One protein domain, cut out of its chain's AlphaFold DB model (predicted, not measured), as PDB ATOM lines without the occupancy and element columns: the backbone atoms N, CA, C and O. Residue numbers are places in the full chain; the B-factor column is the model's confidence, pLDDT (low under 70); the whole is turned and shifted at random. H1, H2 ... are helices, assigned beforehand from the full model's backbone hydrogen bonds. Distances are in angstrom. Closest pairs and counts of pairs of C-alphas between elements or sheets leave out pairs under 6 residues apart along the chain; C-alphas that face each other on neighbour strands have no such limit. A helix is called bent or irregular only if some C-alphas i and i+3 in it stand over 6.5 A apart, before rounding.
ATOM      1  N   LYS A   2       6.999  55.252   9.241       56.00
ATOM      2  CA  LYS A   2       6.376  54.064   8.639       56.00
ATOM      3  C   LYS A   2       5.187  53.636   9.506       56.00
ATOM      4  O   LYS A   2       5.280  53.645  10.729       56.00
ATOM      5  N   THR A   3       4.065  53.298   8.878       68.19
ATOM      6  CA  THR A   3       2.810  52.887   9.540       68.19
ATOM      7  C   THR A   3       2.997  51.692  10.481       68.19
ATOM      8  O   THR A   3       2.335  51.622  11.516       68.19
ATOM      9  N   SER A   4       3.964  50.819  10.179       70.38
ATOM     10  CA  SER A   4       4.396  49.701  11.023       70.38
ATOM     11  C   SER A   4       4.842  50.139  12.418       70.38
ATOM     12  O   SER A   4       4.466  49.509  13.399       70.38
ATOM     13  N   ASP A   5       5.581  51.246  12.526       74.81
ATOM     14  CA  ASP A   5       6.159  51.701  13.797       74.81
ATOM     15  C   ASP A   5       5.088  52.306  14.716       74.81
ATOM     16  O   ASP A   5       5.163  52.196  15.939       74.81
ATOM     17  N   LEU A   6       4.065  52.939  14.133       76.50
ATOM     18  CA  LEU A   6       2.942  53.517  14.876       76.50
ATOM     19  C   LEU A   6       2.006  52.432  15.406       76.50
ATOM     20  O   LEU A   6       1.681  52.441  16.593       76.50
ATOM     21  N   PHE A   7       1.622  51.480  14.549       76.62
ATOM     22  CA  PHE A   7       0.829  50.319  14.957       76.62
ATOM     23  C   PHE A   7       1.555  49.524  16.038       76.62
ATOM     24  O   PHE A   7       0.973  49.162  17.054       76.62
ATOM     25  N   HIS A   8       2.859  49.335  15.859       74.94
ATOM     26  CA  HIS A   8       3.683  48.608  16.802       74.94
ATOM     27  C   HIS A   8       3.723  49.263  18.196       74.94
ATOM     28  O   HIS A   8       3.464  48.602  19.208       74.94
ATOM     29  N   ARG A   9       3.977  50.575  18.266       76.06
ATOM     30  CA  ARG A   9       3.954  51.322  19.537       76.06
ATOM     31  C   ARG A   9       2.573  51.309  20.185       76.06
ATOM     32  O   ARG A   9       2.488  51.191  21.404       76.06
ATOM     33  N   PHE A  10       1.515  51.395  19.382       79.44
ATOM     34  CA  PHE A  10       0.140  51.280  19.855       79.44
ATOM     35  C   PHE A  10      -0.139  49.894  20.449       79.44
ATOM     36  O   PHE A  10      -0.614  49.812  21.576       79.44
ATOM     37  N   SER A  11       0.231  48.806  19.764       76.81
ATOM     38  CA  SER A  11       0.041  47.444  20.278       76.81
ATOM     39  C   SER A  11       0.780  47.204  21.592       76.81
ATOM     40  O   SER A  11       0.199  46.621  22.503       76.81
ATOM     41  N   ILE A  12       2.022  47.687  21.731       76.56
ATOM     42  CA  ILE A  12       2.750  47.601  23.010       76.56
ATOM     43  C   ILE A  12       2.048  48.408  24.094       76.56
ATOM     44  O   ILE A  12       1.880  47.904  25.202       76.56
ATOM     45  N   ALA A  13       1.643  49.644  23.800       77.81
ATOM     46  CA  ALA A  13       0.956  50.483  24.775       77.81
ATOM     47  C   ALA A  13      -0.355  49.832  25.241       77.81
ATOM     48  O   ALA A  13      -0.626  49.803  26.437       77.81
ATOM     49  N   CYS A  14      -1.126  49.238  24.327       78.88
ATOM     50  CA  CYS A  14      -2.324  48.473  24.660       78.88
ATOM     51  C   CYS A  14      -2.003  47.228  25.495       78.88
ATOM     52  O   CYS A  14      -2.662  47.004  26.504       78.88
ATOM     53  N   ALA A  15      -0.986  46.443  25.130       78.94
ATOM     54  CA  ALA A  15      -0.593  45.254  25.887       78.94
ATOM     55  C   ALA A  15      -0.143  45.603  27.318       78.94
ATOM     56  O   ALA A  15      -0.556  44.953  28.277       78.94
ATOM     57  N   GLN A  16       0.641  46.673  27.475       78.31
ATOM     58  CA  GLN A  16       1.064  47.180  28.783       78.31
ATOM     59  C   GLN A  16      -0.108  47.735  29.590       78.31
ATOM     60  O   GLN A  16      -0.207  47.469  30.786       78.31
ATOM     61  N   ALA A  17      -1.007  48.478  28.942       76.56
ATOM     62  CA  ALA A  17      -2.198  49.002  29.587       76.56
ATOM     63  C   ALA A  17      -3.075  47.857  30.092       76.56
ATOM     64  O   ALA A  17      -3.433  47.855  31.258       76.56
ATOM     65  N   VAL A  18      -3.375  46.845  29.282       79.75
ATOM     66  CA  VAL A  18      -4.256  45.744  29.704       79.75
ATOM     67  C   VAL A  18      -3.593  44.812  30.727       79.75
ATOM     68  O   VAL A  18      -4.287  44.262  31.576       79.75
ATOM     69  N   GLY A  19      -2.264  44.675  30.714       73.94
ATOM     70  CA  GLY A  19      -1.523  43.887  31.706       73.94
ATOM     71  C   GLY A  19      -1.363  44.550  33.081       73.94
ATOM     72  O   GLY A  19      -0.914  43.897  34.022       73.94
ATOM     73  N   ALA A  20      -1.699  45.835  33.227       82.88
ATOM     74  CA  ALA A  20      -1.501  46.563  34.475       82.88
ATOM     75  C   ALA A  20      -2.623  46.307  35.502       82.88
ATOM     76  O   ALA A  20      -3.807  46.250  35.173       82.88
ATOM     77  N   SER A  21      -2.263  46.230  36.788       81.19
ATOM     78  CA  SER A  21      -3.208  45.939  37.883       81.19
ATOM     79  C   SER A  21      -4.327  46.980  38.025       81.19
ATOM     80  O   SER A  21      -5.439  46.640  38.419       81.19
ATOM     81  N   TRP A  22      -4.064  48.246  37.677       85.38
ATOM     82  CA  TRP A  22      -5.073  49.315  37.733       85.38
ATOM     83  C   TRP A  22      -6.205  49.104  36.714       85.38
ATOM     84  O   TRP A  22      -7.347  49.497  36.949       85.38
ATOM     85  N   THR A  23      -5.908  48.431  35.607       86.00
ATOM     86  CA  THR A  23      -6.832  48.199  34.496       86.00
ATOM     87  C   THR A  23      -7.885  47.170  34.863       86.00
ATOM     88  O   THR A  23      -9.034  47.295  34.453       86.00
ATOM     89  N   PHE A  24      -7.530  46.209  35.719       84.62
ATOM     90  CA  PHE A  24      -8.493  45.301  36.335       84.62
ATOM     91  C   PHE A  24      -9.499  46.060  37.211       84.62
ATOM     92  O   PHE A  24     -10.704  45.845  37.097       84.62
ATOM     93  N   VAL A  25      -9.022  46.996  38.040       91.44
ATOM     94  CA  VAL A  25      -9.890  47.835  38.884       91.44
ATOM     95  C   VAL A  25     -10.803  48.714  38.024       91.44
ATOM     96  O   VAL A  25     -11.996  48.823  38.305       91.44
ATOM     97  N   ALA A  26     -10.275  49.294  36.944       89.19
ATOM     98  CA  ALA A  26     -11.062  50.069  35.990       89.19
ATOM     99  C   ALA A  26     -12.130  49.211  35.288       89.19
ATOM    100  O   ALA A  26     -13.296  49.599  35.253       89.19
ATOM    101  N   ALA A  27     -11.766  48.024  34.794       88.31
ATOM    102  CA  ALA A  27     -12.700  47.093  34.159       88.31
ATOM    103  C   ALA A  27     -13.811  46.655  35.125       88.31
ATOM    104  O   ALA A  27     -14.989  46.673  34.768       88.31
ATOM    105  N   LEU A  28     -13.460  46.341  36.375       92.94
ATOM    106  CA  LEU A  28     -14.435  46.002  37.408       92.94
ATOM    107  C   LEU A  28     -15.378  47.176  37.697       92.94
ATOM    108  O   LEU A  28     -16.587  46.983  37.796       92.94
ATOM    109  N   SER A  29     -14.844  48.395  37.774       93.62
ATOM    110  CA  SER A  29     -15.645  49.606  37.982       93.62
ATOM    111  C   SER A  29     -16.654  49.816  36.853       93.62
ATOM    112  O   SER A  29     -17.808  50.142  37.118       93.62
ATOM    113  N   VAL A  30     -16.257  49.567  35.601       91.94
ATOM    114  CA  VAL A  30     -17.159  49.622  34.438       91.94
ATOM    115  C   VAL A  30     -18.294  48.603  34.567       91.94
ATOM    116  O   VAL A  30     -19.451  48.963  34.357       91.94
ATOM    117  N   ILE A  31     -17.996  47.364  34.970       92.44
ATOM    118  CA  ILE A  31     -19.013  46.319  35.186       92.44
ATOM    119  C   ILE A  31     -19.987  46.722  36.301       92.44
ATOM    120  O   ILE A  31     -21.196  46.556  36.152       92.44
ATOM    121  N   VAL A  32     -19.484  47.293  37.400       94.56
ATOM    122  CA  VAL A  32     -20.319  47.767  38.514       94.56
ATOM    123  C   VAL A  32     -21.232  48.908  38.069       94.56
ATOM    124  O   VAL A  32     -22.433  48.860  38.329       94.56
ATOM    125  N   VAL A  33     -20.701  49.910  37.363       93.50
ATOM    126  CA  VAL A  33     -21.500  51.030  36.835       93.50
ATOM    127  C   VAL A  33     -22.588  50.520  35.895       93.50
ATOM    128  O   VAL A  33     -23.745  50.922  36.025       93.50
ATOM    129  N   TRP A  34     -22.251  49.599  34.990       91.88
ATOM    130  CA  TRP A  34     -23.214  48.964  34.091       91.88
ATOM    131  C   TRP A  34     -24.314  48.201  34.850       91.88
ATOM    132  O   TRP A  34     -25.494  48.336  34.528       91.88
ATOM    133  N   ALA A  35     -23.959  47.452  35.898       90.44
ATOM    134  CA  ALA A  35     -24.929  46.713  36.706       90.44
ATOM    135  C   ALA A  35     -25.878  47.646  37.477       90.44
ATOM    136  O   ALA A  35     -27.080  47.402  37.520       90.44
ATOM    137  N   VAL A  36     -25.364  48.742  38.046       93.94
ATOM    138  CA  VAL A  36     -26.163  49.722  38.810       93.94
ATOM    139  C   VAL A  36     -27.077  50.549  37.906       93.94
ATOM    140  O   VAL A  36     -28.162  50.948  38.324       93.94
ATOM    141  N   THR A  37     -26.665  50.803  36.664       91.19
ATOM    142  CA  THR A  37     -27.488  51.523  35.681       91.19
ATOM    143  C   THR A  37     -28.515  50.619  34.989       91.19
ATOM    144  O   THR A  37     -29.537  51.120  34.526       91.19
ATOM    145  N   GLY A  38     -28.340  49.293  35.013       88.75
ATOM    146  CA  GLY A  38     -29.273  48.312  34.438       88.75
ATOM    147  C   GLY A  38     -30.744  48.427  34.883       88.75
ATOM    148  O   GLY A  38     -31.620  48.416  34.015       88.75
ATOM    149  N   PRO A  39     -31.056  48.607  36.183       89.81
ATOM    150  CA  PRO A  39     -32.422  48.819  36.665       89.81
ATOM    151  C   PRO A  39     -33.117  50.047  36.066       89.81
ATOM    152  O   PRO A  39     -34.325  49.999  35.845       89.81
ATOM    153  N   MET A  40     -32.379  51.122  35.751       90.94
ATOM    154  CA  MET A  40     -32.953  52.315  35.105       90.94
ATOM    155  C   MET A  40     -33.444  52.022  33.682       90.94
ATOM    156  O   MET A  40     -34.393  52.647  33.219       90.94
ATOM    157  N   PHE A  41     -32.828  51.051  33.004       83.44
ATOM    158  CA  PHE A  41     -33.178  50.619  31.648       83.44
ATOM    159  C   PHE A  41     -33.999  49.322  31.618       83.44
ATOM    160  O   PHE A  41     -34.186  48.739  30.548       83.44
ATOM    161  N   GLY A  42     -34.461  48.839  32.778       86.69
ATOM    162  CA  GLY A  42     -35.251  47.612  32.893       86.69
ATOM    163  C   GLY A  42     -34.535  46.355  32.393       86.69
ATOM    164  O   GLY A  42     -35.206  45.419  31.974       86.69
ATOM    165  N   TYR A  43     -33.193  46.341  32.389       84.38
ATOM    166  CA  TYR A  43     -32.382  45.268  31.795       84.38
ATOM    167  C   TYR A  43     -32.814  44.882  30.369       84.38
ATOM    168  O   TYR A  43     -32.842  43.700  30.027       84.38
ATOM    169  N   SER A  44     -33.147  45.880  29.544       88.81
ATOM    170  CA  SER A  44     -33.623  45.672  28.173       88.81
ATOM    171  C   SER A  44     -32.659  44.855  27.305       88.81
ATOM    172  O   SER A  44     -31.446  44.825  27.535       88.81
ATOM    173  N   ASP A  45     -33.188  44.248  26.242       90.69
ATOM    174  CA  ASP A  45     -32.386  43.469  25.293       90.69
ATOM    175  C   ASP A  45     -31.247  44.299  24.684       90.69
ATOM    176  O   ASP A  45     -30.128  43.816  24.541       90.69
ATOM    177  N   THR A  46     -31.477  45.587  24.401       88.81
ATOM    178  CA  THR A  46     -30.438  46.506  23.909       88.81
ATOM    179  C   THR A  46     -29.351  46.769  24.954       88.81
ATOM    180  O   THR A  46     -28.174  46.878  24.605       88.81
ATOM    181  N   TRP A  47     -29.719  46.842  26.235       89.31
ATOM    182  CA  TRP A  47     -28.781  47.057  27.338       89.31
ATOM    183  C   TRP A  47     -27.824  45.873  27.524       89.31
ATOM    184  O   TRP A  47     -26.620  46.055  27.724       89.31
ATOM    185  N   GLN A  48     -28.351  44.652  27.415       90.62
ATOM    186  CA  GLN A  48     -27.561  43.419  27.467       90.62
ATOM    187  C   GLN A  48     -26.748  43.211  26.183       90.62
ATOM    188  O   GLN A  48     -25.583  42.810  26.239       90.62
ATOM    189  N   LEU A  49     -27.328  43.536  25.024       90.88
ATOM    190  CA  LEU A  49     -26.647  43.465  23.733       90.88
ATOM    191  C   LEU A  49     -25.400  44.350  23.719       90.88
ATOM    192  O   LEU A  49     -24.347  43.907  23.274       90.88
ATOM    193  N   LEU A  50     -25.486  45.567  24.263       89.62
ATOM    194  CA  LEU A  50     -24.372  46.512  24.263       89.62
ATOM    195  C   LEU A  50     -23.125  45.944  24.952       89.62
ATOM    196  O   LEU A  50     -22.028  46.030  24.397       89.62
ATOM    197  N   ILE A  51     -23.278  45.334  26.132       90.12
ATOM    198  CA  ILE A  51     -22.128  44.787  26.860       90.12
ATOM    199  C   ILE A  51     -21.599  43.507  26.214       90.12
ATOM    200  O   ILE A  51     -20.383  43.330  26.123       90.12
ATOM    201  N   ASN A  52     -22.486  42.642  25.721       91.38
ATOM    202  CA  ASN A  52     -22.101  41.382  25.097       91.38
ATOM    203  C   ASN A  52     -21.372  41.632  23.765       91.38
ATOM    204  O   ASN A  52     -20.238  41.187  23.562       91.38
ATOM    205  N   THR A  53     -21.967  42.438  22.885       93.38
ATOM    206  CA  THR A  53     -21.372  42.812  21.598       93.38
ATOM    207  C   THR A  53     -20.108  43.648  21.791       93.38
ATOM    208  O   THR A  53     -19.096  43.374  21.147       93.38
ATOM    209  N   GLY A  54     -20.118  44.616  22.711       91.75
ATOM    210  CA  GLY A  54     -18.951  45.453  22.995       91.75
ATOM    211  C   GLY A  54     -17.761  44.640  23.502       91.75
ATOM    212  O   GLY A  54     -16.659  44.747  22.962       91.75
ATOM    213  N   THR A  55     -17.990  43.761  24.478       91.38
ATOM    214  CA  THR A  55     -16.936  42.892  25.021       91.38
ATOM    215  C   THR A  55     -16.412  41.929  23.963       91.38
ATOM    216  O   THR A  55     -15.204  41.706  23.895       91.38
ATOM    217  N   THR A  56     -17.279  41.406  23.093       92.44
ATOM    218  CA  THR A  56     -16.872  40.521  21.992       92.44
ATOM    219  C   THR A  56     -15.939  41.233  21.013       92.44
ATOM    220  O   THR A  56     -14.882  40.698  20.688       92.44
ATOM    221  N   ILE A  57     -16.268  42.461  20.594       92.38
ATOM    222  CA  ILE A  57     -15.406  43.260  19.707       92.38
ATOM    223  C   ILE A  57     -14.063  43.546  20.382       92.38
ATOM    224  O   ILE A  57     -13.012  43.325  19.779       92.38
ATOM    225  N   ILE A  58     -14.082  44.004  21.638       89.31
ATOM    226  CA  ILE A  58     -12.857  44.307  22.392       89.31
ATOM    227  C   ILE A  58     -11.994  43.056  22.523       89.31
ATOM    228  O   ILE A  58     -10.798  43.116  22.260       89.31
ATOM    229  N   THR A  59     -12.589  41.920  22.877       90.38
ATOM    230  CA  THR A  59     -11.875  40.647  23.030       90.38
ATOM    231  C   THR A  59     -11.295  40.179  21.700       90.38
ATOM    232  O   THR A  59     -10.142  39.761  21.655       90.38
ATOM    233  N   PHE A  60     -12.039  40.304  20.600       90.25
ATOM    234  CA  PHE A  60     -11.543  39.966  19.267       90.25
ATOM    235  C   PHE A  60     -10.316  40.808  18.902       90.25
ATOM    236  O   PHE A  60      -9.275  40.260  18.550       90.25
ATOM    237  N   LEU A  61     -10.393  42.130  19.080       87.00
ATOM    238  CA  LEU A  61      -9.251  43.028  18.879       87.00
ATOM    239  C   LEU A  61      -8.086  42.693  19.818       87.00
ATOM    240  O   LEU A  61      -6.934  42.681  19.391       87.00
ATOM    241  N   MET A  62      -8.378  42.380  21.079       84.81
ATOM    242  CA  MET A  62      -7.392  42.004  22.087       84.81
ATOM    243  C   MET A  62      -6.610  40.758  21.670       84.81
ATOM    244  O   MET A  62      -5.391  40.742  21.809       84.81
ATOM    245  N   VAL A  63      -7.278  39.741  21.116       86.50
ATOM    246  CA  VAL A  63      -6.621  38.527  20.613       86.50
ATOM    247  C   VAL A  63      -5.601  38.877  19.529       86.50
ATOM    248  O   VAL A  63      -4.457  38.446  19.634       86.50
ATOM    249  N   PHE A  64      -5.946  39.723  18.553       82.00
ATOM    250  CA  PHE A  64      -4.979  40.168  17.537       82.00
ATOM    251  C   PHE A  64      -3.836  41.000  18.124       82.00
ATOM    252  O   PHE A  64      -2.687  40.851  17.707       82.00
ATOM    253  N   LEU A  65      -4.123  41.870  19.095       78.62
ATOM    254  CA  LEU A  65      -3.098  42.682  19.756       78.62
ATOM    255  C   LEU A  65      -2.115  41.819  20.554       78.62
ATOM    256  O   LEU A  65      -0.905  42.028  20.453       78.62
ATOM    257  N   ILE A  66      -2.618  40.833  21.300       81.25
ATOM    258  CA  ILE A  66      -1.802  39.858  22.028       81.25
ATOM    259  C   ILE A  66      -0.987  39.030  21.040       81.25
ATOM    260  O   ILE A  66       0.217  38.914  21.224       81.25
ATOM    261  N   GLN A  67      -1.602  38.510  19.976       78.12
ATOM    262  CA  GLN A  67      -0.902  37.727  18.955       78.12
ATOM    263  C   GLN A  67       0.217  38.532  18.288       78.12
ATOM    264  O   GLN A  67       1.309  38.009  18.110       78.12
ATOM    265  N   ASN A  68       0.001  39.815  17.979       75.56
ATOM    266  CA  ASN A  68       1.041  40.684  17.422       75.56
ATOM    267  C   ASN A  68       2.204  40.910  18.403       75.56
ATOM    268  O   ASN A  68       3.368  40.891  18.004       75.56
ATOM    269  N   ALA A  69       1.903  41.116  19.689       71.62
ATOM    270  CA  ALA A  69       2.930  41.241  20.720       71.62
ATOM    271  C   ALA A  69       3.705  39.922  20.904       71.62
ATOM    272  O   ALA A  69       4.934  39.924  20.878       71.62
ATOM    273  N   GLN A  70       2.991  38.798  20.987       72.81
ATOM    274  CA  GLN A  70       3.552  37.460  21.179       72.81
ATOM    275  C   GLN A  70       4.389  36.987  19.989       72.81
ATOM    276  O   GLN A  70       5.479  36.464  20.199       72.81
ATOM    277  N   ASN A  71       3.930  37.204  18.752       74.62
ATOM    278  CA  ASN A  71       4.653  36.806  17.539       74.62
ATOM    279  C   ASN A  71       6.061  37.416  17.499       74.62
ATOM    280  O   ASN A  71       7.027  36.789  17.081       74.62
ATOM    281  N   ARG A  72       6.189  38.642  18.000       71.00
ATOM    282  CA  ARG A  72       7.447  39.376  17.986       71.00
ATOM    283  C   ARG A  72       8.332  39.097  19.197       71.00
ATOM    284  O   ARG A  72       9.553  39.128  19.079       71.00
ATOM    285  N   ASP A  73       7.733  38.811  20.352       76.00
ATOM    286  CA  ASP A  73       8.474  38.306  21.510       76.00
ATOM    287  C   ASP A  73       9.065  36.914  21.223       76.00
ATOM    288  O   ASP A  73      10.177  36.619  21.668       76.00
ATOM    289  N   ALA A  74       8.377  36.090  20.425       72.56
ATOM    290  CA  ALA A  74       8.901  34.819  19.926       72.56
ATOM    291  C   ALA A  74      10.133  35.027  19.023       72.56
ATOM    292  O   ALA A  74      11.189  34.462  19.308       72.56
ATOM    293  N   GLU A  75      10.042  35.913  18.025       74.56
ATOM    294  CA  GLU A  75      11.159  36.266  17.128       74.56
ATOM    295  C   GLU A  75      12.376  36.812  17.904       74.56
ATOM    296  O   GLU A  75      13.515  36.391  17.703       74.56
ATOM    297  N   ALA A  76      12.152  37.707  18.873       74.81
ATOM    298  CA  ALA A  76      13.224  38.251  19.707       74.81
ATOM    299  C   ALA A  76      13.863  37.198  20.632       74.81
ATOM    300  O   ALA A  76      15.038  37.320  20.991       74.81
ATOM    301  N   THR A  77      13.099  36.189  21.051       80.19
ATOM    302  CA  THR A  77      13.606  35.075  21.862       80.19
ATOM    303  C   THR A  77      14.486  34.157  21.024       80.19
ATOM    304  O   THR A  77      15.578  33.817  21.481       80.19
ATOM    305  N   GLN A  78      14.073  33.834  19.794       82.06
ATOM    306  CA  GLN A  78      14.885  33.073  18.838       82.06
ATOM    307  C   GLN A  78      16.223  33.770  18.568       82.06
ATOM    308  O   GLN A  78      17.268  33.179  18.809       82.06
ATOM    309  N   LEU A  79      16.216  35.070  18.252       79.50
ATOM    310  CA  LEU A  79      17.451  35.826  18.000       79.50
ATOM    311  C   LEU A  79      18.410  35.840  19.206       79.50
ATOM    312  O   LEU A  79      19.628  35.764  19.054       79.50
ATOM    313  N   LYS A  80      17.877  35.941  20.431       78.19
ATOM    314  CA  LYS A  80      18.692  35.858  21.655       78.19
ATOM    315  C   LYS A  80      19.278  34.463  21.860       78.19
ATOM    316  O   LYS A  80      20.411  34.360  22.330       78.19
ATOM    317  N   LEU A  81      18.518  33.411  21.551       81.75
ATOM    318  CA  LEU A  81      19.008  32.035  21.578       81.75
ATOM    319  C   LEU A  81      20.109  31.838  20.536       81.75
ATOM    320  O   LEU A  81      21.157  31.304  20.886       81.75
ATOM    321  N   ASP A  82      19.921  32.335  19.318       82.81
ATOM    322  CA  ASP A  82      20.916  32.267  18.247       82.81
ATOM    323  C   ASP A  82      22.214  32.960  18.639       82.81
ATOM    324  O   ASP A  82      23.297  32.405  18.444       82.81
ATOM    325  N   GLU A  83      22.119  34.138  19.254       83.88
ATOM    326  CA  GLU A  83      23.280  34.882  19.730       83.88
ATOM    327  C   GLU A  83      23.969  34.167  20.902       83.88
ATOM    328  O   GLU A  83      25.195  34.079  20.937       83.88
ATOM    329  N   LEU A  84      23.214  33.577  21.836       81.44
ATOM    330  CA  LEU A  84      23.781  32.780  22.930       81.44
ATOM    331  C   LEU A  84      24.477  31.519  22.402       81.44
ATOM    332  O   LEU A  84      25.593  31.197  22.813       81.44
ATOM    333  N   ILE A  85      23.849  30.823  21.456       79.00
ATOM    334  CA  ILE A  85      24.430  29.675  20.767       79.00
ATOM    335  C   ILE A  85      25.682  30.120  20.010       79.00
ATOM    336  O   ILE A  85      26.700  29.440  20.096       79.00
ATOM    337  N   ARG A  86      25.669  31.266  19.319       76.69
ATOM    338  CA  ARG A  86      26.838  31.828  18.623       76.69
ATOM    339  C   ARG A  86      27.971  32.171  19.594       76.69
ATOM    340  O   ARG A  86      29.119  31.816  19.325       76.69
ATOM    341  N   ALA A  87      27.665  32.782  20.734       78.69
ATOM    342  CA  ALA A  87      28.635  33.103  21.776       78.69
ATOM    343  C   ALA A  87      29.264  31.835  22.380       78.69
ATOM    344  O   ALA A  87      30.474  31.788  22.603       78.69
ATOM    345  N   MET A  88      28.486  30.761  22.556       73.81
ATOM    346  CA  MET A  88      29.018  29.452  22.957       73.81
ATOM    347  C   MET A  88      29.783  28.742  21.821       73.81
ATOM    348  O   MET A  88      30.802  28.093  22.077       73.81
ATOM    349  N   LYS A  89      29.360  28.909  20.557       56.84
ATOM    350  CA  LYS A  89      30.027  28.405  19.336       56.84
ATOM    351  C   LYS A  89      31.409  29.012  19.112       56.84
ATOM    352  O   LYS A  89      32.233  28.362  18.471       56.84
ATOM    353  N   GLY A  90      31.720  30.166  19.712       54.97
ATOM    354  CA  GLY A  90      33.097  30.666  19.836       54.97
ATOM    355  C   GLY A  90      34.074  29.641  20.443       54.97
ATOM    356  O   GLY A  90      35.283  29.785  20.294       54.97
ATOM    357  N   THR A  91      33.556  28.567  21.057       49.53
ATOM    358  CA  THR A  91      34.332  27.480  21.670       49.53
ATOM    359  C   THR A  91      34.213  26.125  20.944       49.53
ATOM    360  O   THR A  91      35.021  25.233  21.207       49.53
ATOM    361  N   ARG A  92      33.253  25.907  20.026       45.50
ATOM    362  CA  ARG A  92      33.143  24.632  19.282       45.50
ATOM    363  C   ARG A  92      32.335  24.789  17.984       45.50
ATOM    364  O   ARG A  92      31.186  25.214  18.011       45.50
ATOM    365  N   LYS A  93      32.961  24.442  16.857       46.31
ATOM    366  CA  LYS A  93      32.559  24.826  15.492       46.31
ATOM    367  C   LYS A  93      31.404  24.013  14.869       46.31
ATOM    368  O   LYS A  93      30.959  24.395  13.798       46.31
ATOM    369  N   ASP A  94      30.861  23.003  15.557       52.72
ATOM    370  CA  ASP A  94      29.960  22.000  14.945       52.72
ATOM    371  C   ASP A  94      28.574  21.855  15.613       52.72
ATOM    372  O   ASP A  94      27.990  20.775  15.594       52.72
ATOM    373  N   MET A  95      28.010  22.900  16.235       50.94
ATOM    374  CA  MET A  95      26.656  22.797  16.819       50.94
ATOM    375  C   MET A  95      25.592  23.324  15.856       50.94
ATOM    376  O   MET A  95      25.202  24.489  15.858       50.94
TER     377      MET A  95
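This is residues 2 to 95 of the 191 residues of an uncharacterized protein of Herbaspirillum robiniae (UniProt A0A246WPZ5). One very long helix, H3, makes the length of a rod; H1 crosses it near its middle, and H2 runs back along its first half, leaving an open triangle. Residues 70 to 84 and 87 to 94 stick out. The 94 printed residues, with helices H1, H2, H3 and no named strand, are all helix and extended: radius of gyration of the C-alphas 21.7 A, spans 74 by 28 by 22 A.

Find C-alpha 3 at (2.810, 52.887, 9.540), where H1, residues 3 to 19, begins its 24.3 A. H2, residues 21 to 41, covers 31.0 A and is only just irregular: C-alphas 36 and 39 are 6.7 A apart. H3, residues 45 to 89, runs 64.5 A to C-alpha 89 at (30.027, 28.405, 19.336).

Look at Ser 11 and Leu 65: H1 and H3 touch there, closest C-alphas 5.7 A apart, with residues 11 to 15 and 65 to 69 alone, only just about perpendicular at 73 degrees. H2 and H3 are close but not clearly touching, closest C-alphas Phe 41 and Trp 47 at 7.1 A, opposite ways at a shallow tilt of 12 degrees. Every O i to N i+4 pair is within hydrogen-bond range in H1, 13 of 17 in H2, 39 of 41 in H3.

The printed part has no cut, and both links are tight. Residues 2 to 3 and 89 to 95 have pLDDT under 70.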